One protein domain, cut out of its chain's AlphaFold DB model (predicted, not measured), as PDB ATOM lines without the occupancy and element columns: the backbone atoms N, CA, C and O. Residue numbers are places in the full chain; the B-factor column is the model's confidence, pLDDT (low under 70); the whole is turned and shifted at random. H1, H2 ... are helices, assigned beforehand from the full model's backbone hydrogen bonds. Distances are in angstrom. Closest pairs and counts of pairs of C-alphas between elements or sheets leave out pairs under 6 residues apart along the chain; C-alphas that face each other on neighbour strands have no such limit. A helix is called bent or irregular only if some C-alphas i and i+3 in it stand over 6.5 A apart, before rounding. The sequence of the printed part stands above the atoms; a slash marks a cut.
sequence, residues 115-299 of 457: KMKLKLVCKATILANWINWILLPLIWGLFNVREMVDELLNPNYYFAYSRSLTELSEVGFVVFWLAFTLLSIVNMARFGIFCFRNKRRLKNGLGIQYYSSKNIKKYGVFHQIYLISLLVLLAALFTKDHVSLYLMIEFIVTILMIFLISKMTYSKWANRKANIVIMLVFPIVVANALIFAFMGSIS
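Overview. This is residues 115 to 299 of the 457 residues of an uncharacterized protein of Anaerobium acetethylicum (UniProt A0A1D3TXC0). A long helix, H3, has bent H1 on one side and H4 folded back along part of it; a second helical hairpin, H5 and H6, splays away. The printed part has 185 residues with six named helices: all helix. It is loose, radius of gyration of the C-alphas 20.8 A, spanning 64 by 47 by 30 A.

Arrangement. H1, residues 115 to 153, one helix by its hydrogen bonds, is bent, C-alphas 128 and 131 being 7.8 A apart; its arm H1b is irregular, C-alphas 133 and 136 being 7.0 A apart. H3, residues 168 to 203, touches H1b, the closest C-alphas, Ser 184 and Trp 133, 4.8 A apart. H4, residues 213 to 237, forms a hairpin with H3; H5, residues 242 to 265, forms one with H6, residues 272 to 299. H2, residues 160 to 164, has 0 of 1 O i to N i+4 pairs within hydrogen-bond range, 1 of 2 O i to N i+3.

Along the chain. C-alpha 115 is at (228.552, 232.996, 217.231), C-alpha 299 at (179.992, 263.176, 205.890).

Size, cuts and confidence. The printed part has no cut; 28 residues, among them 154 to 169, have pLDDT under 70.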
ATOM      1  N   LYS A 115     229.130 231.944 216.370       94.31
ATOM      2  CA  LYS A 115     228.552 232.996 217.231       94.31
ATOM      3  C   LYS A 115     228.144 234.201 216.397       94.31
ATOM      4  O   LYS A 115     227.050 234.738 216.605       94.31
ATOM      5  N   MET A 116     228.992 234.608 215.454       94.19
ATOM      6  CA  MET A 116     228.667 235.674 214.509       94.19
ATOM      7  C   MET A 116     227.472 235.274 213.639       94.19
ATOM      8  O   MET A 116     226.511 236.040 213.552       94.19
ATOM      9  N   LYS A 117     227.452 234.042 213.119       93.94
ATOM     10  CA  LYS A 117     226.327 233.487 212.351       93.94
ATOM     11  C   LYS A 117     225.009 233.568 213.120       93.94
ATOM     12  O   LYS A 117     224.039 234.140 212.624       93.94
ATOM     13  N   LEU A 118     224.972 233.085 214.367       95.62
ATOM     14  CA  LEU A 118     223.764 233.158 215.199       95.62
ATOM     15  C   LEU A 118     223.326 234.609 215.456       95.62
ATOM     16  O   LEU A 118     222.130 234.906 215.424       95.62
ATOM     17  N   LYS A 119     224.276 235.521 215.701       95.38
ATOM     18  CA  LYS A 119     223.992 236.947 215.928       95.38
ATOM     19  C   LYS A 119     223.342 237.589 214.702       95.38
ATOM     20  O   LYS A 119     222.339 238.287 214.852       95.38
ATOM     21  N   LEU A 120     223.891 237.349 213.513       94.50
ATOM     22  CA  LEU A 120     223.387 237.897 212.252       94.50
ATOM     23  C   LEU A 120     221.995 237.359 211.930       94.50
ATOM     24  O   LEU A 120     221.088 238.138 211.645       94.50
ATOM     25  N   VAL A 121     221.795 236.052 212.103       94.44
ATOM     26  CA  VAL A 121     220.506 235.385 211.900       94.44
ATOM     27  C   VAL A 121     219.431 235.898 212.868       94.44
ATOM     28  O   VAL A 121     218.334 236.262 212.431       94.44
ATOM     29  N   CYS A 122     219.719 235.978 214.176       95.06
ATOM     30  CA  CYS A 122     218.748 236.506 215.144       95.06
ATOM     31  C   CYS A 122     218.446 237.996 214.845       95.06
ATOM     32  O   CYS A 122     217.286 238.400 214.898       95.06
ATOM     33  N   LYS A 123     219.444 238.808 214.453       93.75
ATOM     34  CA  LYS A 123     219.236 240.221 214.072       93.75
ATOM     35  C   LYS A 123     218.359 240.364 212.825       93.75
ATOM     36  O   LYS A 123     217.424 241.159 212.838       93.75
ATOM     37  N   ALA A 124     218.641 239.601 211.770       92.06
ATOM     38  CA  ALA A 124     217.855 239.616 210.538       92.06
ATOM     39  C   ALA A 124     216.403 239.189 210.788       92.06
ATOM     40  O   ALA A 124     215.482 239.840 210.305       92.06
ATOM     41  N   THR A 125     216.197 238.163 211.620       94.00
ATOM     42  CA  THR A 125     214.852 237.695 211.985       94.00
ATOM     43  C   THR A 125     214.044 238.773 212.699       94.00
ATOM     44  O   THR A 125     212.894 239.003 212.334       94.00
ATOM     45  N   ILE A 126     214.632 239.457 213.686       93.75
ATOM     46  CA  ILE A 126     213.945 240.538 214.405       93.75
ATOM     47  C   ILE A 126     213.607 241.675 213.438       93.75
ATOM     48  O   ILE A 126     212.458 242.096 213.382       93.75
ATOM     49  N   LEU A 127     214.569 242.130 212.630       89.25
ATOM     50  CA  LEU A 127     214.346 243.221 211.673       89.25
ATOM     51  C   LEU A 127     213.257 242.901 210.641       89.25
ATOM     52  O   LEU A 127     212.523 243.801 210.250       89.25
ATOM     53  N   ALA A 128     213.131 241.641 210.225       86.38
ATOM     54  CA  ALA A 128     212.107 241.221 209.276       86.38
ATOM     55  C   ALA A 128     210.704 241.085 209.901       86.38
ATOM     56  O   ALA A 128     209.723 241.123 209.167       86.38
ATOM     57  N   ASN A 129     210.592 240.909 211.226       90.44
ATOM     58  CA  ASN A 129     209.325 240.521 211.862       90.44
ATOM     59  C   ASN A 129     208.850 241.437 213.003       90.44
ATOM     60  O   ASN A 129     207.721 241.270 213.454       90.44
ATOM     61  N   TRP A 130     209.652 242.395 213.481       89.75
ATOM     62  CA  TRP A 130     209.310 243.215 214.658       89.75
ATOM     63  C   TRP A 130     208.003 244.003 214.499       89.75
ATOM     64  O   TRP A 130     207.285 244.172 215.482       89.75
ATOM     65  N   ILE A 131     207.665 244.428 213.277       89.19
ATOM     66  CA  ILE A 131     206.398 245.114 212.997       89.19
ATOM     67  C   ILE A 131     205.219 244.184 213.306       89.19
ATOM     68  O   ILE A 131     204.358 244.524 214.109       89.19
ATOM     69  N   ASN A 132     205.222 242.974 212.745       89.50
ATOM     70  CA  ASN A 132     204.114 242.027 212.898       89.50
ATOM     71  C   ASN A 132     204.076 241.381 214.288       89.50
ATOM     72  O   ASN A 132     203.004 241.088 214.809       89.50
ATOM     73  N   TRP A 133     205.242 241.135 214.888       93.19
ATOM     74  CA  TRP A 133     205.342 240.445 216.173       93.19
ATOM     75  C   TRP A 133     205.146 241.362 217.379       93.19
ATOM     76  O   TRP A 133     204.690 240.884 218.411       93.19
ATOM     77  N   ILE A 134     205.514 242.643 217.270       92.56
ATOM     78  CA  ILE A 134     205.535 243.574 218.406       92.56
ATOM     79  C   ILE A 134     204.716 244.823 218.100       92.56
ATOM     80  O   ILE A 134     203.774 245.102 218.830       92.56
ATOM     81  N   LEU A 135     205.056 245.570 217.045       91.62
ATOM     82  CA  LEU A 135     204.475 246.897 216.823       91.62
ATOM     83  C   LEU A 135     202.959 246.839 216.597       91.62
ATOM     84  O   LEU A 135     202.235 247.563 217.267       91.62
ATOM     85  N   LEU A 136     202.478 245.977 215.697       89.75
ATOM     86  CA  LEU A 136     201.051 245.878 215.377       89.75
ATOM     87  C   LEU A 136     200.213 245.399 216.578       89.75
ATOM     88  O   LEU A 136     199.260 246.097 216.915       89.75
ATOM     89  N   PRO A 137     200.566 244.299 217.283       91.38
ATOM     90  CA  PRO A 137     199.850 243.912 218.499       91.38
ATOM     91  C   PRO A 137     199.890 244.977 219.599       91.38
ATOM     92  O   PRO A 137     198.913 245.139 220.319       91.38
ATOM     93  N   LEU A 138     201.004 245.706 219.738       91.12
ATOM     94  CA  LEU A 138     201.148 246.752 220.749       91.12
ATOM     95  C   LEU A 138     200.296 247.979 220.423       91.12
ATOM     96  O   LEU A 138     199.618 248.478 221.309       91.12
ATOM     97  N   ILE A 139     200.300 248.441 219.171       87.62
ATOM     98  CA  ILE A 139     199.440 249.541 218.723       87.62
ATOM     99  C   ILE A 139     197.976 249.165 218.955       87.62
ATOM    100  O   ILE A 139     197.255 249.911 219.609       87.62
ATOM    101  N   TRP A 140     197.561 247.984 218.490       85.62
ATOM    102  CA  TRP A 140     196.193 247.514 218.680       85.62
ATOM    103  C   TRP A 140     195.824 247.403 220.167       85.62
ATOM    104  O   TRP A 140     194.790 247.918 220.587       85.62
ATOM    105  N   GLY A 141     196.694 246.795 220.978       85.81
ATOM    106  CA  GLY A 141     196.480 246.657 222.414       85.81
ATOM    107  C   GLY A 141     196.386 248.004 223.131       85.81
ATOM    108  O   GLY A 141     195.523 248.160 223.980       85.81
ATOM    109  N   LEU A 142     197.219 248.987 222.777       85.94
ATOM    110  CA  LEU A 142     197.169 250.324 223.375       85.94
ATOM    111  C   LEU A 142     195.872 251.061 223.045       85.94
ATOM    112  O   LEU A 142     195.302 251.669 223.944       85.94
ATOM    113  N   PHE A 143     195.401 250.987 221.796       79.38
ATOM    114  CA  PHE A 143     194.119 251.581 221.421       79.38
ATOM    115  C   PHE A 143     192.971 250.947 222.214       79.38
ATOM    116  O   PHE A 143     192.236 251.660 222.878       79.38
ATOM    117  N   ASN A 144     192.875 249.615 222.257       77.31
ATOM    118  CA  ASN A 144     191.749 248.945 222.925       77.31
ATOM    119  C   ASN A 144     191.815 249.033 224.457       77.31
ATOM    120  O   ASN A 144     190.789 249.175 225.112       77.31
ATOM    121  N   VAL A 145     193.011 248.952 225.053       79.69
ATOM    122  CA  VAL A 145     193.168 249.100 226.509       79.69
ATOM    123  C   VAL A 145     192.845 250.521 226.938       79.69
ATOM    124  O   VAL A 145     192.258 250.682 228.000       79.69
ATOM    125  N   ARG A 146     193.202 251.536 226.140       78.81
ATOM    126  CA  ARG A 146     192.811 252.917 226.420       78.81
ATOM    127  C   ARG A 146     191.293 253.049 226.461       78.81
ATOM    128  O   ARG A 146     190.794 253.469 227.491       78.81
ATOM    129  N   GLU A 147     190.589 252.614 225.418       72.31
ATOM    130  CA  GLU A 147     189.119 252.679 225.378       72.31
ATOM    131  C   GLU A 147     188.480 251.927 226.559       72.31
ATOM    132  O   GLU A 147     187.593 252.443 227.228       72.31
ATOM    133  N   MET A 148     188.991 250.736 226.895       70.69
ATOM    134  CA  MET A 148     188.506 249.961 228.043       70.69
ATOM    135  C   MET A 148     188.786 250.653 229.388       70.69
ATOM    136  O   MET A 148     187.995 250.544 230.320       70.69
ATOM    137  N   VAL A 149     189.931 251.325 229.530       73.81
ATOM    138  CA  VAL A 149     190.284 252.077 230.743       73.81
ATOM    139  C   VAL A 149     189.452 253.351 230.846       73.81
ATOM    140  O   VAL A 149     188.975 253.647 231.938       73.81
ATOM    141  N   ASP A 150     189.241 254.056 229.737       71.06
ATOM    142  CA  ASP A 150     188.386 255.239 229.664       71.06
ATOM    143  C   ASP A 150     186.934 254.853 230.018       71.06
ATOM    144  O   ASP A 150     186.336 255.505 230.868       71.06
ATOM    145  N   GLU A 151     186.412 253.715 229.531       68.62
ATOM    146  CA  GLU A 151     185.103 253.173 229.947       68.62
ATOM    147  C   GLU A 151     185.072 252.740 231.427       68.62
ATOM    148  O   GLU A 151     184.036 252.824 232.070       68.62
ATOM    149  N   LEU A 152     186.172 252.265 232.016       67.06
ATOM    150  CA  LEU A 152     186.183 251.873 233.436       67.06
ATOM    151  C   LEU A 152     186.284 253.071 234.386       67.06
ATOM    152  O   LEU A 152     185.728 253.027 235.486       67.06
ATOM    153  N   LEU A 153     187.040 254.099 233.999       70.12
ATOM    154  CA  LEU A 153     187.407 255.218 234.868       70.12
ATOM    155  C   LEU A 153     186.562 256.468 234.640       70.12
ATOM    156  O   LEU A 153     186.505 257.302 235.539       70.12
ATOM    157  N   ASN A 154     185.929 256.609 233.475       66.44
ATOM    158  CA  ASN A 154     185.151 257.787 233.134       66.44
ATOM    159  C   ASN A 154     183.701 257.413 232.777       66.44
ATOM    160  O   ASN A 154     183.435 256.913 231.683       66.44
ATOM    161  N   PRO A 155     182.753 257.702 233.682       61.69
ATOM    162  CA  PRO A 155     181.322 257.559 233.452       61.69
ATOM    163  C   PRO A 155     180.768 258.186 232.183       61.69
ATOM    164  O   PRO A 155     179.856 257.609 231.603       61.69
ATOM    165  N   ASN A 156     181.357 259.273 231.681       59.56
ATOM    166  CA  ASN A 156     180.926 259.887 230.418       59.56
ATOM    167  C   ASN A 156     181.212 258.980 229.207       59.56
ATOM    168  O   ASN A 156     180.624 259.138 228.142       59.56
ATOM    169  N   TYR A 157     182.107 258.003 229.373       62.66
ATOM    170  CA  TYR A 157     182.414 256.965 228.390       62.66
ATOM    171  C   TYR A 157     181.821 255.609 228.784       62.66
ATOM    172  O   TYR A 157     182.061 254.621 228.081       62.66
ATOM    173  N   TYR A 158     181.022 255.537 229.864       62.75
ATOM    174  CA  TYR A 158     180.253 254.336 230.177       62.75
ATOM    175  C   TYR A 158     179.418 253.986 228.960       62.75
ATOM    176  O   TYR A 158     178.605 254.768 228.474       62.75
ATOM    177  N   PHE A 159     179.658 252.785 228.457       58.66
ATOM    178  CA  PHE A 159     179.007 252.225 227.292       58.66
ATOM    179  C   PHE A 159     179.389 252.749 225.914       58.66
ATOM    180  O   PHE A 159     178.860 252.227 224.937       58.66
ATOM    181  N   ALA A 160     180.352 253.664 225.786       59.31
ATOM    182  CA  ALA A 160     180.900 254.007 224.472       59.31
ATOM    183  C   ALA A 160     181.594 252.787 223.830       59.31
ATOM    184  O   ALA A 160     181.302 252.424 222.692       59.31
ATOM    185  N   TYR A 161     182.434 252.090 224.600       52.78
ATOM    186  CA  TYR A 161     183.129 250.880 224.153       52.78
ATOM    187  C   TYR A 161     182.236 249.627 224.197       52.78
ATOM    188  O   TYR A 161     182.305 248.782 223.311       52.78
ATOM    189  N   SER A 162     181.325 249.479 225.166       50.97
ATOM    190  CA  SER A 162     180.400 248.333 225.131       50.97
ATOM    191  C   SER A 162     179.271 248.443 224.101       50.97
ATOM    192  O   SER A 162     178.861 247.391 223.616       50.97
ATOM    193  N   ARG A 163     178.823 249.645 223.684       54.47
ATOM    194  CA  ARG A 163     177.996 249.832 222.467       54.47
ATOM    195  C   ARG A 163     178.715 249.223 221.269       54.47
ATOM    196  O   ARG A 163     178.160 248.368 220.584       54.47
ATOM    197  N   SER A 164     179.984 249.582 221.130       55.28
ATOM    198  CA  SER A 164     180.893 249.070 220.115       55.28
ATOM    199  C   SER A 164     180.961 247.520 220.147       55.28
ATOM    200  O   SER A 164     180.664 246.833 219.170       55.28
ATOM    201  N   LEU A 165     181.160 246.914 221.324       50.62
ATOM    202  CA  LEU A 165     181.187 245.451 221.498       50.62
ATOM    203  C   LEU A 165     179.839 244.718 221.333       50.62
ATOM    204  O   LEU A 165     179.825 243.484 221.379       50.62
ATOM    205  N   THR A 166     178.703 245.402 221.179       52.69
ATOM    206  CA  THR A 166     177.432 244.713 220.874       52.69
ATOM    207  C   THR A 166     177.275 244.380 219.392       52.69
ATOM    208  O   THR A 166     176.483 243.498 219.039       52.69
ATOM    209  N   GLU A 167     178.080 244.995 218.526       64.62
ATOM    210  CA  GLU A 167     178.077 244.710 217.099       64.62
ATOM    211  C   GLU A 167     178.921 243.469 216.764       64.62
ATOM    212  O   GLU A 167     180.067 243.292 217.188       64.62
ATOM    213  N   LEU A 168     178.351 242.565 215.958       67.12
ATOM    214  CA  LEU A 168     179.007 241.310 215.562       67.12
ATOM    215  C   LEU A 168     180.333 241.547 214.806       67.12
ATOM    216  O   LEU A 168     181.259 240.737 214.908       67.12
ATOM    217  N   SER A 169     180.407 242.641 214.045       68.38
ATOM    218  CA  SER A 169     181.583 243.126 213.309       68.38
ATOM    219  C   SER A 169     182.747 243.431 214.257       68.38
ATOM    220  O   SER A 169     183.865 242.958 214.042       68.38
ATOM    221  N   GLU A 170     182.472 244.146 215.342       70.56
ATOM    222  CA  GLU A 170     183.465 244.607 216.308       70.56
ATOM    223  C   GLU A 170     183.997 243.494 217.204       70.56
ATOM    224  O   GLU A 170     185.213 243.316 217.321       70.56
ATOM    225  N   VAL A 171     183.112 242.663 217.765       74.00
ATOM    226  CA  VAL A 171     183.528 241.471 218.528       74.00
ATOM    227  C   VAL A 171     184.399 240.577 217.659       74.00
ATOM    228  O   VAL A 171     185.438 240.070 218.093       74.00
ATOM    229  N   GLY A 172     184.005 240.396 216.402       80.12
ATOM    230  CA  GLY A 172     184.801 239.651 215.449       80.12
ATOM    231  C   GLY A 172     186.160 240.286 215.166       80.12
ATOM    232  O   GLY A 172     187.144 239.556 215.031       80.12
ATOM    233  N   PHE A 173     186.250 241.617 215.125       79.81
ATOM    234  CA  PHE A 173     187.510 242.336 214.946       79.81
ATOM    235  C   PHE A 173     188.431 242.158 216.158       79.81
ATOM    236  O   PHE A 173     189.618 241.864 215.992       79.81
ATOM    237  N   VAL A 174     187.887 242.211 217.378       82.88
ATOM    238  CA  VAL A 174     188.627 241.878 218.606       82.88
ATOM    239  C   VAL A 174     189.134 240.435 218.559       82.88
ATOM    240  O   VAL A 174     190.319 240.186 218.791       82.88
ATOM    241  N   VAL A 175     188.283 239.472 218.188       87.31
ATOM    242  CA  VAL A 175     188.677 238.059 218.041       87.31
ATOM    243  C   VAL A 175     189.770 237.891 216.983       87.31
ATOM    244  O   VAL A 175     190.738 237.161 217.217       87.31
ATOM    245  N   PHE A 176     189.660 238.580 215.846       89.44
ATOM    246  CA  PHE A 176     190.672 238.577 214.790       89.44
ATOM    247  C   PHE A 176     192.029 239.048 215.320       89.44
ATOM    248  O   PHE A 176     193.039 238.371 215.112       89.44
ATOM    249  N   TRP A 177     192.066 240.162 216.050       90.25
ATOM    250  CA  TRP A 177     193.310 240.713 216.581       90.25
ATOM    251  C   TRP A 177     193.901 239.903 217.730       90.25
ATOM    252  O   TRP A 177     195.126 239.756 217.804       90.25
ATOM    253  N   LEU A 178     193.069 239.308 218.587       91.69
ATOM    254  CA  LEU A 178     193.526 238.354 219.599       91.69
ATOM    255  C   LEU A 178     194.150 237.117 218.944       91.69
ATOM    256  O   LEU A 178     195.231 236.679 219.344       91.69
ATOM    257  N   ALA A 179     193.518 236.582 217.897       94.44
ATOM    258  CA  ALA A 179     194.042 235.458 217.131       94.44
ATOM    259  C   ALA A 179     195.347 235.827 216.390       94.44
ATOM    260  O   ALA A 179     196.338 235.093 216.449       94.44
ATOM    261  N   PHE A 180     195.415 237.007 215.770       93.62
ATOM    262  CA  PHE A 180     196.648 237.529 215.175       93.62
ATOM    263  C   PHE A 180     197.772 237.662 216.215       93.62
ATOM    264  O   PHE A 180     198.890 237.186 215.998       93.62
ATOM    265  N   THR A 181     197.468 238.234 217.381       94.62
ATOM    266  CA  THR A 181     198.414 238.396 218.494       94.62
ATOM    267  C   THR A 181     198.906 237.045 219.007       94.62
ATOM    268  O   THR A 181     200.106 236.865 219.225       94.62
ATOM    269  N   LEU A 182     198.020 236.052 219.120       96.06
ATOM    270  CA  LEU A 182     198.388 234.689 219.492       96.06
ATOM    271  C   LEU A 182     199.378 234.079 218.489       96.06
ATOM    272  O   LEU A 182     200.388 233.497 218.897       96.06
ATOM    273  N   LEU A 183     199.143 234.240 217.183       95.12
ATOM    274  CA  LEU A 183     200.077 233.778 216.154       95.12
ATOM    275  C   LEU A 183     201.446 234.462 216.288       95.12
ATOM    276  O   LEU A 183     202.481 233.795 216.196       95.12
ATOM    277  N   SER A 184     201.464 235.771 216.540       95.06
ATOM    278  CA  SER A 184     202.686 236.541 216.793       95.06
ATOM    279  C   SER A 184     203.451 236.028 218.014       95.06
ATOM    280  O   SER A 184     204.655 235.777 217.912       95.06
ATOM    281  N   ILE A 185     202.763 235.743 219.123       96.19
ATOM    282  CA  ILE A 185     203.362 235.145 220.325       96.19
ATOM    283  C   ILE A 185     203.956 233.766 220.013       96.19
ATOM    284  O   ILE A 185     205.090 233.484 220.406       96.19
ATOM    285  N   VAL A 186     203.248 232.908 219.270       96.19
ATOM    286  CA  VAL A 186     203.756 231.579 218.879       96.19
ATOM    287  C   VAL A 186     205.026 231.700 218.029       96.19
ATOM    288  O   VAL A 186     205.999 230.974 218.263       96.19
ATOM    289  N   ASN A 187     205.053 232.625 217.068       95.38
ATOM    290  CA  ASN A 187     206.233 232.885 216.240       95.38
ATOM    291  C   ASN A 187     207.422 233.377 217.078       95.38
ATOM    292  O   ASN A 187     208.532 232.845 216.959       95.38
ATOM    293  N   MET A 188     207.181 234.343 217.972       96.19
ATOM    294  CA  MET A 188     208.186 234.858 218.903       96.19
ATOM    295  C   MET A 188     208.711 233.767 219.834       96.19
ATOM    296  O   MET A 188     209.918 233.678 220.041       96.19
ATOM    297  N   ALA A 189     207.842 232.907 220.365       96.81
ATOM    298  CA  ALA A 189     208.232 231.814 221.247       96.81
ATOM    299  C   ALA A 189     209.136 230.809 220.523       96.81
ATOM    300  O   ALA A 189     210.191 230.440 221.046       96.81
ATOM    301  N   ARG A 190     208.788 230.409 219.292       96.38
ATOM    302  CA  ARG A 190     209.634 229.530 218.464       96.38
ATOM    303  C   ARG A 190     211.007 230.148 218.200       96.38
ATOM    304  O   ARG A 190     212.029 229.489 218.401       96.38
ATOM    305  N   PHE A 191     211.039 231.422 217.814       97.31
ATOM    306  CA  PHE A 191     212.283 232.157 217.601       97.31
ATOM    307  C   PHE A 191     213.111 232.300 218.891       97.31
ATOM    308  O   PHE A 191     214.324 232.075 218.894       97.31
ATOM    309  N   GLY A 192     212.456 232.608 220.011       97.19
ATOM    310  CA  GLY A 192     213.067 232.694 221.330       97.19
ATOM    311  C   GLY A 192     213.724 231.373 221.718       97.19
ATOM    312  O   GLY A 192     214.921 231.347 222.006       97.19
ATOM    313  N   ILE A 193     212.985 230.260 221.639       97.25
ATOM    314  CA  ILE A 193     213.502 228.907 221.896       97.25
ATOM    315  C   ILE A 193     214.738 228.631 221.034       97.25
ATOM    316  O   ILE A 193     215.744 228.138 221.551       97.25
ATOM    317  N   PHE A 194     214.705 228.989 219.747       97.62
ATOM    318  CA  PHE A 194     215.856 228.854 218.859       97.62
ATOM    319  C   PHE A 194     217.075 229.650 219.345       97.62
ATOM    320  O   PHE A 194     218.148 229.060 219.521       97.62
ATOM    321  N   CYS A 195     216.941 230.959 219.591       97.00
ATOM    322  CA  CYS A 195     218.078 231.789 219.999       97.00
ATOM    323  C   CYS A 195     218.596 231.370 221.394       97.00
ATOM    324  O   CYS A 195     219.810 231.271 221.580       97.00
ATOM    325  N   PHE A 196     217.729 231.054 222.367       97.06
ATOM    326  CA  PHE A 196     218.152 230.614 223.708       97.06
ATOM    327  C   PHE A 196     218.862 229.258 223.684       97.06
ATOM    328  O   PHE A 196     219.952 229.121 224.253       97.06
ATOM    329  N   ARG A 197     218.296 228.265 222.985       96.81
ATOM    330  CA  ARG A 197     218.902 226.933 222.864       96.81
ATOM    331  C   ARG A 197     220.277 227.017 222.216       96.81
ATOM    332  O   ARG A 197     221.228 226.431 222.728       96.81
ATOM    333  N   ASN A 198     220.410 227.778 221.129       97.50
ATOM    334  CA  ASN A 198     221.674 227.885 220.406       97.50
ATOM    335  C   ASN A 198     222.724 228.722 221.142       97.50
ATOM    336  O   ASN A 198     223.889 228.333 221.158       97.50
ATOM    337  N   LYS A 199     222.331 229.777 221.868       96.69
ATOM    338  CA  LYS A 199     223.250 230.478 222.781       96.69
ATOM    339  C   LYS A 199     223.839 229.527 223.828       96.69
ATOM    340  O   LYS A 199     225.038 229.582 224.087       96.69
ATOM    341  N   ARG A 200     223.024 228.641 224.417       96.56
ATOM    342  CA  ARG A 200     223.498 227.644 225.396       96.56
ATOM    343  C   ARG A 200     224.416 226.600 224.758       96.56
ATOM    344  O   ARG A 200     225.440 226.266 225.339       96.56
ATOM    345  N   ARG A 201     224.082 226.119 223.559       97.31
ATOM    346  CA  ARG A 201     224.911 225.157 222.813       97.31
ATOM    347  C   ARG A 201     226.292 225.719 222.484       97.31
ATOM    348  O   ARG A 201     227.282 225.067 222.793       97.31
ATOM    349  N   LEU A 202     226.355 226.951 221.977       96.12
ATOM    350  CA  LEU A 202     227.620 227.611 221.648       96.12
ATOM    351  C   LEU A 202     228.482 227.884 222.887       96.12
ATOM    352  O   LEU A 202     229.703 227.796 222.807       96.12
ATOM    353  N   LYS A 203     227.872 228.169 224.049       95.06
ATOM    354  CA  LYS A 203     228.603 228.252 225.330       95.06
ATOM    355  C   LYS A 203     229.258 226.923 225.722       95.06
ATOM    356  O   LYS A 203     230.318 226.940 226.329       95.06
ATOM    357  N   ASN A 204     228.656 225.801 225.336       95.31
ATOM    358  CA  ASN A 204     229.167 224.456 225.596       95.31
ATOM    359  C   ASN A 204     230.086 223.930 224.470       95.31
ATOM    360  O   ASN A 204     230.359 222.735 224.431       95.31
ATOM    361  N   GLY A 205     230.509 224.776 223.522       93.19
ATOM    362  CA  GLY A 205     231.359 224.369 222.393       93.19
ATOM    363  C   GLY A 205     230.647 223.541 221.314       93.19
ATOM    364  O   GLY A 205     231.302 222.966 220.452       93.19
ATOM    365  N   LEU A 206     229.313 223.468 221.341       95.00
ATOM    366  CA  LEU A 206     228.509 222.761 220.340       95.00
ATOM    367  C   LEU A 206     228.026 223.730 219.252       95.00
ATOM    368  O   LEU A 206     227.635 224.853 219.562       95.00
ATOM    369  N   GLY A 207     227.947 223.269 218.002       92.44
ATOM    370  CA  GLY A 207     227.423 224.061 216.879       92.44
ATOM    371  C   GLY A 207     225.914 224.349 216.938       92.44
ATOM    372  O   GLY A 207     225.169 223.769 217.754       92.44
ATOM    373  N   ILE A 208     225.455 225.230 216.039       94.31
ATOM    374  CA  ILE A 208     224.041 225.608 215.920       94.31
ATOM    375  C   ILE A 208     223.184 224.396 215.526       94.31
ATOM    376  O   ILE A 208     223.456 223.668 214.577       94.31
ATOM    377  N   GLN A 209     222.088 224.205 216.253       94.81
ATOM    378  CA  GLN A 209     221.062 223.214 215.973       94.81
ATOM    379  C   GLN A 209     219.820 223.886 215.383       94.81
ATOM    380  O   GLN A 209     219.026 224.515 216.099       94.81
ATOM    381  N   TYR A 210     219.629 223.686 214.082       94.44
ATOM    382  CA  TYR A 210     218.444 224.113 213.341       94.44
ATOM    383  C   TYR A 210     217.258 223.163 213.559       94.44
ATOM    384  O   TYR A 210     217.413 222.018 213.994       94.44
ATOM    385  N   TYR A 211     216.050 223.650 213.277       94.25
ATOM    386  CA  TYR A 211     214.876 222.790 213.155       94.25
ATOM    387  C   TYR A 211     214.993 221.914 211.903       94.25
ATOM    388  O   TYR A 211     215.590 222.311 210.905       94.25
ATOM    389  N   SER A 212     214.417 220.713 211.945       94.06
ATOM    390  CA  SER A 212     214.419 219.825 210.781       94.06
ATOM    391  C   SER A 212     213.508 220.365 209.675       94.06
ATOM    392  O   SER A 212     212.431 220.892 209.964       94.06
ATOM    393  N   SER A 213     213.872 220.152 208.404       91.44
ATOM    394  CA  SER A 213     213.051 220.585 207.257       91.44
ATOM    395  C   SER A 213     211.614 220.056 207.327       91.44
ATOM    396  O   SER A 213     210.681 220.739 206.918       91.44
ATOM    397  N   LYS A 214     211.398 218.866 207.906       92.94
ATOM    398  CA  LYS A 214     210.057 218.299 208.131       92.94
ATOM    399  C   LYS A 214     209.245 219.101 209.153       92.94
ATOM    400  O   LYS A 214     208.046 219.276 208.956       92.94
ATOM    401  N   ASN A 215     209.867 219.572 210.239       94.25
ATOM    402  CA  ASN A 215     209.195 220.437 211.213       94.25
ATOM    403  C   ASN A 215     208.810 221.776 210.576       94.25
ATOM    404  O   ASN A 215     207.676 222.207 210.754       94.25
ATOM    405  N   ILE A 216     209.715 222.365 209.788       94.25
ATOM    406  CA  ILE A 216     209.465 223.636 209.098       94.25
ATOM    407  C   ILE A 216     208.342 223.502 208.076       94.25
ATOM    408  O   ILE A 216     207.395 224.273 208.128       94.25
ATOM    409  N   LYS A 217     208.358 222.462 207.231       92.50
ATOM    410  CA  LYS A 217     207.269 222.189 206.276       92.50
ATOM    411  C   LYS A 217     205.909 222.050 206.986       92.50
ATOM    412  O   LYS A 217     204.936 222.659 206.557       92.50
ATOM    413  N   LYS A 218     205.838 221.305 208.100       94.06
ATOM    414  CA  LYS A 218     204.599 221.158 208.893       94.06
ATOM    415  C   LYS A 218     204.129 222.478 209.503       94.06
ATOM    416  O   LYS A 218     202.946 222.791 209.432       94.06
ATOM    417  N   TYR A 219     205.047 223.229 210.110       94.50
ATOM    418  CA  TYR A 219     204.727 224.514 210.718       94.50
ATOM    419  C   TYR A 219     204.299 225.543 209.669       94.50
ATOM    420  O   TYR A 219     203.335 226.259 209.895       94.50
ATOM    421  N   GLY A 220     204.947 225.557 208.504       92.38
ATOM    422  CA  GLY A 220     204.570 226.399 207.374       92.38
ATOM    423  C   GLY A 220     203.144 226.128 206.892       92.38
ATOM    424  O   GLY A 220     202.390 227.074 206.701       92.38
ATOM    425  N   VAL A 221     202.733 224.857 206.777       92.44
ATOM    426  CA  VAL A 221     201.341 224.496 206.433       92.44
ATOM    427  C   VAL A 221     200.359 224.953 207.515       92.44
ATOM    428  O   VAL A 221     199.333 225.543 207.194       92.44
ATOM    429  N   PHE A 222     200.677 224.736 208.796       94.50
ATOM    430  CA  PHE A 222     199.863 225.260 209.901       94.50
ATOM    431  C   PHE A 222     199.720 226.786 209.821       94.50
ATOM    432  O   PHE A 222     198.611 227.303 209.895       94.50
ATOM    433  N   HIS A 223     200.831 227.496 209.624       92.19
ATOM    434  CA  HIS A 223     200.867 228.950 209.547       92.19
ATOM    435  C   HIS A 223     200.029 229.473 208.371       92.19
ATOM    436  O   HIS A 223     199.258 230.410 208.542       92.19
ATOM    437  N   GLN A 224     200.108 228.827 207.203       90.06
ATOM    438  CA  GLN A 224     199.261 229.140 206.046       90.06
ATOM    439  C   GLN A 224     197.772 228.962 206.352       90.06
ATOM    440  O   GLN A 224     196.989 229.869 206.088       90.06
ATOM    441  N   ILE A 225     197.379 227.809 206.902       94.31
ATOM    442  CA  ILE A 225     195.976 227.526 207.239       94.31
ATOM    443  C   ILE A 225     195.465 228.553 208.251       94.31
ATOM    444  O   ILE A 225     194.359 229.064 208.095       94.31
ATOM    445  N   TYR A 226     196.288 228.906 209.241       95.00
ATOM    446  CA  TYR A 226     195.948 229.917 210.235       95.00
ATOM    447  C   TYR A 226     195.726 231.293 209.592       95.00
ATOM    448  O   TYR A 226     194.686 231.909 209.811       95.00
ATOM    449  N   LEU A 227     196.643 231.753 208.735       91.25
ATOM    450  CA  LEU A 227     196.477 233.018 208.012       91.25
ATOM    451  C   LEU A 227     195.236 233.017 207.109       91.25
ATOM    452  O   LEU A 227     194.516 234.008 207.071       91.25
ATOM    453  N   ILE A 228     194.946 231.908 206.422       91.81
ATOM    454  CA  ILE A 228     193.732 231.780 205.606       91.81
ATOM    455  C   ILE A 228     192.482 231.855 206.489       91.81
ATOM    456  O   ILE A 228     191.541 232.556 206.132       91.81
ATOM    457  N   SER A 229     192.471 231.201 207.654       93.25
ATOM    458  CA  SER A 229     191.339 231.292 208.586       93.25
ATOM    459  C   SER A 229     191.118 232.709 209.118       93.25
ATOM    460  O   SER A 229     189.974 233.140 209.202       93.25
ATOM    461  N   LEU A 230     192.193 233.463 209.383       91.88
ATOM    462  CA  LEU A 230     192.102 234.878 209.748       91.88
ATOM    463  C   LEU A 230     191.516 235.723 208.612       91.88
ATOM    464  O   LEU A 230     190.670 236.570 208.868       91.88
ATOM    465  N   LEU A 231     191.926 235.479 207.364       87.38
ATOM    466  CA  LEU A 231     191.376 236.180 206.198       87.38
ATOM    467  C   LEU A 231     189.891 235.863 205.977       87.38
ATOM    468  O   LEU A 231     189.128 236.755 205.624       87.38
ATOM    469  N   VAL A 232     189.476 234.612 206.192       88.75
ATOM    470  CA  VAL A 232     188.064 234.205 206.102       88.75
ATOM    471  C   VAL A 232     187.242 234.836 207.222       88.75
ATOM    472  O   VAL A 232     186.161 235.347 206.944       88.75
ATOM    473  N   LEU A 233     187.757 234.832 208.458       87.19
ATOM    474  CA  LEU A 233     187.128 235.526 209.581       87.19
ATOM    475  C   LEU A 233     186.940 236.998 209.228       87.19
ATOM    476  O   LEU A 233     185.817 237.474 209.245       87.19
ATOM    477  N   LEU A 234     188.010 237.676 208.810       82.50
ATOM    478  CA  LEU A 234     187.975 239.084 208.434       82.50
ATOM    479  C   LEU A 234     186.949 239.370 207.324       82.50
ATOM    480  O   LEU A 234     186.162 240.298 207.447       82.50
ATOM    481  N   ALA A 235     186.906 238.549 206.272       81.81
ATOM    482  CA  ALA A 235     185.930 238.703 205.193       81.81
ATOM    483  C   ALA A 235     184.477 238.515 205.667       81.81
ATOM    484  O   ALA A 235     183.583 239.191 205.168       81.81
ATOM    485  N   ALA A 236     184.231 237.622 206.632       81.81
ATOM    486  CA  ALA A 236     182.898 237.409 207.192       81.81
ATOM    487  C   ALA A 236     182.390 238.621 207.994       81.81
ATOM    488  O   ALA A 236     181.182 238.860 208.034       81.81
ATOM    489  N   LEU A 237     183.300 239.401 208.589       76.94
ATOM    490  CA  LEU A 237     182.963 240.595 209.370       76.94
ATOM    491  C   LEU A 237     182.492 241.770 208.509       76.94
ATOM    492  O   LEU A 237     181.788 242.635 209.017       76.94
ATOM    493  N   PHE A 238     182.815 241.786 207.213       72.75
ATOM    494  CA  PHE A 238     182.570 242.929 206.329       72.75
ATOM    495  C   PHE A 238     181.330 242.804 205.425       72.75
ATOM    496  O   PHE A 238     181.367 243.174 204.255       72.75
ATOM    497  N   THR A 239     180.235 242.219 205.923       64.94
ATOM    498  CA  THR A 239     179.132 241.754 205.055       64.94
ATOM    499  C   THR A 239     177.824 242.550 205.124       64.94
ATOM    500  O   THR A 239     176.886 242.153 204.431       64.94
ATOM    501  N   LYS A 240     177.704 243.627 205.920       63.44
ATOM    502  CA  LYS A 240     176.367 244.165 206.264       63.44
ATOM    503  C   LYS A 240     176.138 245.674 206.154       63.44
ATOM    504  O   LYS A 240     175.013 246.039 205.837       63.44
ATOM    505  N   ASP A 241     177.137 246.531 206.348       65.81
ATOM    506  CA  ASP A 241     176.933 247.992 206.371       65.81
ATOM    507  C   ASP A 241     177.972 248.773 205.532       65.81
ATOM    508  O   ASP A 241     178.985 248.227 205.078       65.81
ATOM    509  N   HIS A 242     177.708 250.063 205.287       65.62
ATOM    510  CA  HIS A 242     178.563 250.932 204.471       65.62
ATOM    511  C   HIS A 242     179.984 251.099 205.039       65.62
ATOM    512  O   HIS A 242     180.947 251.157 204.268       65.62
ATOM    513  N   VAL A 243     180.130 251.115 206.366       67.75
ATOM    514  CA  VAL A 243     181.424 251.215 207.058       67.75
ATOM    515  C   VAL A 243     182.250 249.949 206.818       67.75
ATOM    516  O   VAL A 243     183.430 250.007 206.470       67.75
ATOM    517  N   SER A 244     181.605 248.790 206.894       69.88
ATOM    518  CA  SER A 244     182.192 247.472 206.708       69.88
ATOM    519  C   SER A 244     182.701 247.265 205.273       69.88
ATOM    520  O   SER A 244     183.798 246.741 205.066       69.88
ATOM    521  N   LEU A 245     181.974 247.775 204.272       71.94
ATOM    522  CA  LEU A 245     182.418 247.792 202.875       71.94
ATOM    523  C   LEU A 245     183.652 248.677 202.680       71.94
ATOM    524  O   LEU A 245     184.580 248.293 201.962       71.94
ATOM    525  N   TYR A 246     183.684 249.845 203.322       74.75
ATOM    526  CA  TYR A 246     184.833 250.738 203.251       74.75
ATOM    527  C   TYR A 246     186.091 250.091 203.856       74.75
ATOM    528  O   TYR A 246     187.139 250.057 203.206       74.75
ATOM    529  N   LEU A 247     185.980 249.497 205.047       74.25
ATOM    530  CA  LEU A 247     187.085 248.787 205.702       74.25
ATOM    531  C   LEU A 247     187.592 247.603 204.858       74.25
ATOM    532  O   LEU A 247     188.800 247.369 204.755       74.25
ATOM    533  N   MET A 248     186.691 246.888 204.175       76.50
ATOM    534  CA  MET A 248     187.068 245.849 203.213       76.50
ATOM    535  C   MET A 248     187.859 246.419 202.024       76.50
ATOM    536  O   MET A 248     188.866 245.828 201.621       76.50
ATOM    537  N   ILE A 249     187.438 247.559 201.465       81.12
ATOM    538  CA  ILE A 249     188.162 248.243 200.381       81.12
ATOM    539  C   ILE A 249     189.553 248.665 200.858       81.12
ATOM    540  O   ILE A 249     190.535 248.389 200.170       81.12
ATOM    541  N   GLU A 250     189.662 249.272 202.039       78.12
ATOM    542  CA  GLU A 250     190.939 249.678 202.631       78.12
ATOM    543  C   GLU A 250     191.897 248.487 202.783       78.12
ATOM    544  O   GLU A 250     193.079 248.561 202.413       78.12
ATOM    545  N   PHE A 251     191.383 247.342 203.234       78.81
ATOM    546  CA  PHE A 251     192.171 246.122 203.362       78.81
ATOM    547  C   PHE A 251     192.641 245.578 202.004       78.81
ATOM    548  O   PHE A 251     193.814 245.223 201.839       78.81
ATOM    549  N   ILE A 252     191.761 245.559 200.995       84.44
ATOM    550  CA  ILE A 252     192.113 245.154 199.624       84.44
ATOM    551  C   ILE A 252     193.189 246.081 199.053       84.44
ATOM    552  O   ILE A 252     194.184 245.599 198.502       84.44
ATOM    553  N   VAL A 253     193.028 247.397 199.209       87.31
ATOM    554  CA  VAL A 253     194.018 248.384 198.764       87.31
ATOM    555  C   VAL A 253     195.349 248.154 199.475       87.31
ATOM    556  O   VAL A 253     196.383 248.152 198.815       87.31
ATOM    557  N   THR A 254     195.345 247.849 200.772       83.25
ATOM    558  CA  THR A 254     196.562 247.521 201.531       83.25
ATOM    559  C   THR A 254     197.271 246.274 200.984       83.25
ATOM    560  O   THR A 254     198.489 246.287 200.789       83.25
ATOM    561  N   ILE A 255     196.539 245.205 200.652       82.81
ATOM    562  CA  ILE A 255     197.124 244.004 200.024       82.81
ATOM    563  C   ILE A 255     197.720 244.336 198.650       82.81
ATOM    564  O   ILE A 255     198.846 243.930 198.338       82.81
ATOM    565  N   LEU A 256     196.985 245.085 197.824       86.44
ATOM    566  CA  LEU A 256     197.451 245.512 196.505       86.44
ATOM    567  C   LEU A 256     198.688 246.406 196.614       86.44
ATOM    568  O   LEU A 256     199.619 246.254 195.825       86.44
ATOM    569  N   MET A 257     198.735 247.276 197.622       84.44
ATOM    570  CA  MET A 257     199.880 248.120 197.952       84.44
ATOM    571  C   MET A 257     201.106 247.289 198.308       84.44
ATOM    572  O   MET A 257     202.173 247.530 197.752       84.44
ATOM    573  N   ILE A 258     200.972 246.263 199.156       81.81
ATOM    574  CA  ILE A 258     202.078 245.347 199.483       81.81
ATOM    575  C   ILE A 258     202.611 244.672 198.212       81.81
ATOM    576  O   ILE A 258     203.827 244.594 198.005       81.81
ATOM    577  N   PHE A 259     201.719 244.214 197.328       82.44
ATOM    578  CA  PHE A 259     202.111 243.617 196.052       82.44
ATOM    579  C   PHE A 259     202.807 244.626 195.126       82.44
ATOM    580  O   PHE A 259     203.831 244.302 194.519       82.44
ATOM    581  N   LEU A 260     202.282 245.852 195.031       84.19
ATOM    582  CA  LEU A 260     202.843 246.923 194.214       84.19
ATOM    583  C   LEU A 260     204.232 247.328 194.716       84.19
ATOM    584  O   LEU A 260     205.169 247.357 193.922       84.19
ATOM    585  N   ILE A 261     204.378 247.554 196.025       83.06
ATOM    586  CA  ILE A 261     205.653 247.851 196.686       83.06
ATOM    587  C   ILE A 261     206.642 246.737 196.377       83.06
ATOM    588  O   ILE A 261     207.695 247.015 195.818       83.06
ATOM    589  N   SER A 262     206.278 245.472 196.613       78.19
ATOM    590  CA  SER A 262     207.152 244.336 196.302       78.19
ATOM    591  C   SER A 262     207.603 244.347 194.836       78.19
ATOM    592  O   SER A 262     208.793 244.240 194.546       78.19
ATOM    593  N   LYS A 263     206.679 244.557 193.893       80.94
ATOM    594  CA  LYS A 263     206.998 244.622 192.461       80.94
ATOM    595  C   LYS A 263     207.916 245.799 192.110       80.94
ATOM    596  O   LYS A 263     208.806 245.639 191.277       80.94
ATOM    597  N   MET A 264     207.699 246.969 192.707       79.12
ATOM    598  CA  MET A 264     208.490 248.177 192.453       79.12
ATOM    599  C   MET A 264     209.887 248.082 193.067       79.12
ATOM    600  O   MET A 264     210.860 248.438 192.403       79.12
ATOM    601  N   THR A 265     209.990 247.536 194.280       75.62
ATOM    602  CA  THR A 265     211.241 247.293 195.006       75.62
ATOM    603  C   THR A 265     212.173 246.372 194.210       75.62
ATOM    604  O   THR A 265     213.361 246.643 194.108       75.62
ATOM    605  N   TYR A 266     211.665 245.350 193.518       71.19
ATOM    606  CA  TYR A 266     212.500 244.480 192.669       71.19
ATOM    607  C   TYR A 266     212.542 244.887 191.184       71.19
ATOM    608  O   TYR A 266     212.909 244.084 190.321       71.19
ATOM    609  N   SER A 267     212.148 246.117 190.846       74.69
ATOM    610  CA  SER A 267     212.190 246.604 189.463       74.69
ATOM    611  C   SER A 267     213.604 247.016 189.032       74.69
ATOM    612  O   SER A 267     214.458 247.350 189.851       74.69
ATOM    613  N   LYS A 268     213.852 247.069 187.716       70.81
ATOM    614  CA  LYS A 268     215.152 247.492 187.153       70.81
ATOM    615  C   LYS A 268     215.540 248.938 187.490       70.81
ATOM    616  O   LYS A 268     216.697 249.301 187.324       70.81
ATOM    617  N   TRP A 269     214.586 249.760 187.921       67.50
ATOM    618  CA  TRP A 269     214.805 251.165 188.281       67.50
ATOM    619  C   TRP A 269     214.961 251.374 189.793       67.50
ATOM    620  O   TRP A 269     215.170 252.501 190.239       67.50
ATOM    621  N   ALA A 270     214.865 250.305 190.587       72.44
ATOM    622  CA  ALA A 270     214.967 250.378 192.033       72.44
ATOM    623  C   ALA A 270     216.418 250.613 192.479       72.44
ATOM    624  O   ALA A 270     217.305 249.787 192.255       72.44
ATOM    625  N   ASN A 271     216.637 251.737 193.158       82.25
ATOM    626  CA  ASN A 271     217.840 252.021 193.934       82.25
ATOM    627  C   ASN A 271     217.457 252.281 195.397       82.25
ATOM    628  O   ASN A 271     216.285 252.515 195.704       82.25
ATOM    629  N   ARG A 272     218.443 252.290 196.303       85.12
ATOM    630  CA  ARG A 272     218.207 252.471 197.744       85.12
ATOM    631  C   ARG A 272     217.326 253.686 198.063       85.12
ATOM    632  O   ARG A 272     216.407 253.569 198.867       85.12
ATOM    633  N   LYS A 273     217.567 254.842 197.429       86.12
ATOM    634  CA  LYS A 273     216.783 256.069 197.672       86.12
ATOM    635  C   LYS A 273     215.326 255.897 197.241       86.12
ATOM    636  O   LYS A 273     214.429 256.228 198.009       86.12
ATOM    637  N   ALA A 274     215.094 255.346 196.050       85.38
ATOM    638  CA  ALA A 274     213.749 255.062 195.557       85.38
ATOM    639  C   ALA A 274     213.008 254.077 196.474       85.38
ATOM    640  O   ALA A 274     211.848 254.307 196.801       85.38
ATOM    641  N   ASN A 275     213.682 253.031 196.964       84.62
ATOM    642  CA  ASN A 275     213.067 252.062 197.874       84.62
ATOM    643  C   ASN A 275     212.703 252.664 199.223       84.62
ATOM    644  O   ASN A 275     211.640 252.347 199.741       84.62
ATOM    645  N   ILE A 276     213.541 253.539 199.784       86.69
ATOM    646  CA  ILE A 276     213.200 254.258 201.018       86.69
ATOM    647  C   ILE A 276     211.892 255.035 200.816       86.69
ATOM    648  O   ILE A 276     210.991 254.941 201.646       86.69
ATOM    649  N   VAL A 277     211.739 255.737 199.689       88.19
ATOM    650  CA  VAL A 277     210.504 256.475 199.374       88.19
ATOM    651  C   VAL A 277     209.312 255.528 199.191       88.19
ATOM    652  O   VAL A 277     208.264 255.742 199.795       88.19
ATOM    653  N   ILE A 278     209.464 254.457 198.410       85.69
ATOM    654  CA  ILE A 278     208.388 253.491 198.127       85.69
ATOM    655  C   ILE A 278     207.966 252.717 199.385       85.69
ATOM    656  O   ILE A 278     206.794 252.396 199.536       85.69
ATOM    657  N   MET A 279     208.897 252.403 200.288       83.31
ATOM    658  CA  MET A 279     208.612 251.613 201.491       83.31
ATOM    659  C   MET A 279     208.158 252.462 202.681       83.31
ATOM    660  O   MET A 279     207.478 251.926 203.549       83.31
ATOM    661  N   LEU A 280     208.533 253.746 202.753       84.81
ATOM    662  CA  LEU A 280     208.187 254.616 203.886       84.81
ATOM    663  C   LEU A 280     207.148 255.677 203.529       84.81
ATOM    664  O   LEU A 280     206.170 255.831 204.247       84.81
ATOM    665  N   VAL A 281     207.337 256.414 202.433       87.25
ATOM    666  CA  VAL A 281     206.499 257.581 202.105       87.25
ATOM    667  C   VAL A 281     205.210 257.151 201.415       87.25
ATOM    668  O   VAL A 281     204.126 257.585 201.792       87.25
ATOM    669  N   PHE A 282     205.313 256.272 200.416       86.25
ATOM    670  CA  PHE A 282     204.163 255.858 199.613       86.25
ATOM    671  C   PHE A 282     203.026 255.203 200.432       86.25
ATOM    672  O   PHE A 282     201.878 255.596 200.226       86.25
ATOM    673  N   PRO A 283     203.284 254.300 201.407       85.38
ATOM    674  CA  PRO A 283     202.228 253.751 202.259       85.38
ATOM    675  C   PRO A 283     201.525 254.819 203.096       85.38
ATOM    676  O   PRO A 283     200.308 254.774 203.227       85.38
ATOM    677  N   ILE A 284     202.271 255.799 203.618       87.19
ATOM    678  CA  ILE A 284     201.715 256.887 204.436       87.19
ATOM    679  C   ILE A 284     200.779 257.758 203.598       87.19
ATOM    680  O   ILE A 284     199.678 258.073 204.041       87.19
ATOM    681  N   VAL A 285     201.193 258.131 202.382       89.56
ATOM    682  CA  VAL A 285     200.371 258.957 201.482       89.56
ATOM    683  C   VAL A 285     199.075 258.239 201.117       89.56
ATOM    684  O   VAL A 285     198.007 258.842 201.190       89.56
ATOM    685  N   VAL A 286     199.152 256.952 200.768       87.88
ATOM    686  CA  VAL A 286     197.962 256.165 200.413       87.88
ATOM    687  C   VAL A 286     197.046 255.973 201.618       87.88
ATOM    688  O   VAL A 286     195.848 256.183 201.479       87.88
ATOM    689  N   ALA A 287     197.588 255.664 202.799       84.94
ATOM    690  CA  ALA A 287     196.796 255.551 204.023       84.94
ATOM    691  C   ALA A 287     196.050 256.857 204.346       84.94
ATOM    692  O   ALA A 287     194.854 256.829 204.603       84.94
ATOM    693  N   ASN A 288     196.716 258.013 204.248       85.38
ATOM    694  CA  ASN A 288     196.060 259.306 204.469       85.38
ATOM    695  C   ASN A 288     194.980 259.588 203.419       85.38
ATOM    696  O   ASN A 288     193.888 260.014 203.776       85.38
ATOM    697  N   ALA A 289     195.251 259.332 202.135       88.31
ATOM    698  CA  ALA A 289     194.262 259.528 201.074       88.31
ATOM    699  C   ALA A 289     193.011 258.658 201.279       88.31
ATOM    700  O   ALA A 289     191.900 259.128 201.040       88.31
ATOM    701  N   LEU A 290     193.192 257.421 201.753       85.25
ATOM    702  CA  LEU A 290     192.092 256.547 202.150       85.25
ATOM    703  C   LEU A 290     191.333 257.156 203.334       85.25
ATOM    704  O   LEU A 290     190.147 257.417 203.195       85.25
ATOM    705  N   ILE A 291     192.003 257.513 204.434       83.56
ATOM    706  CA  ILE A 291     191.354 258.151 205.596       83.56
ATOM    707  C   ILE A 291     190.535 259.389 205.185       83.56
ATOM    708  O   ILE A 291     189.385 259.527 205.592       83.56
ATOM    709  N   PHE A 292     191.070 260.265 204.329       84.19
ATOM    710  CA  PHE A 292     190.316 261.413 203.812       84.19
ATOM    711  C   PHE A 292     189.094 260.998 202.982       84.19
ATOM    712  O   PHE A 292     188.033 261.607 203.111       84.19
ATOM    713  N   ALA A 293     189.217 259.963 202.145       82.44
ATOM    714  CA  ALA A 293     188.091 259.421 201.391       82.44
ATOM    715  C   ALA A 293     187.022 258.806 202.310       82.44
ATOM    716  O   ALA A 293     185.836 258.995 202.047       82.44
ATOM    717  N   PHE A 294     187.427 258.139 203.397       77.19
ATOM    718  CA  PHE A 294     186.518 257.613 204.417       77.19
ATOM    719  C   PHE A 294     185.707 258.721 205.076       77.19
ATOM    720  O   PHE A 294     184.480 258.701 205.040       77.19
ATOM    721  N   MET A 295     186.400 259.728 205.613       74.19
ATOM    722  CA  MET A 295     185.781 260.864 206.299       74.19
ATOM    723  C   MET A 295     184.842 261.630 205.356       74.19
ATOM    724  O   MET A 295     183.736 262.021 205.729       74.19
ATOM    725  N   GLY A 296     185.240 261.778 204.088       74.06
ATOM    726  CA  GLY A 296     184.404 262.358 203.039       74.06
ATOM    727  C   GLY A 296     183.196 261.504 202.628       74.06
ATOM    728  O   GLY A 296     182.286 262.038 201.995       74.06
ATOM    729  N   SER A 297     183.203 260.199 202.920       68.00
ATOM    730  CA  SER A 297     182.081 259.284 202.679       68.00
ATOM    731  C   SER A 297     181.089 259.304 203.835       68.00
ATOM    732  O   SER A 297     179.894 259.358 203.571       68.00
ATOM    733  N   ILE A 298     181.572 259.294 205.085       66.19
ATOM    734  CA  ILE A 298     180.722 259.414 206.281       66.19
ATOM    735  C   ILE A 298     179.935 260.725 206.212       66.19
ATOM    736  O   ILE A 298     178.715 260.712 206.218       66.19
ATOM    737  N   SER A 299     180.623 261.846 205.984       64.62
ATOM    738  CA  SER A 299     179.992 263.176 205.890       64.62
ATOM    739  C   SER A 299     178.963 263.348 204.760       64.62
ATOM    740  O   SER A 299     178.256 264.350 204.736       64.62
TER     741      SER A 299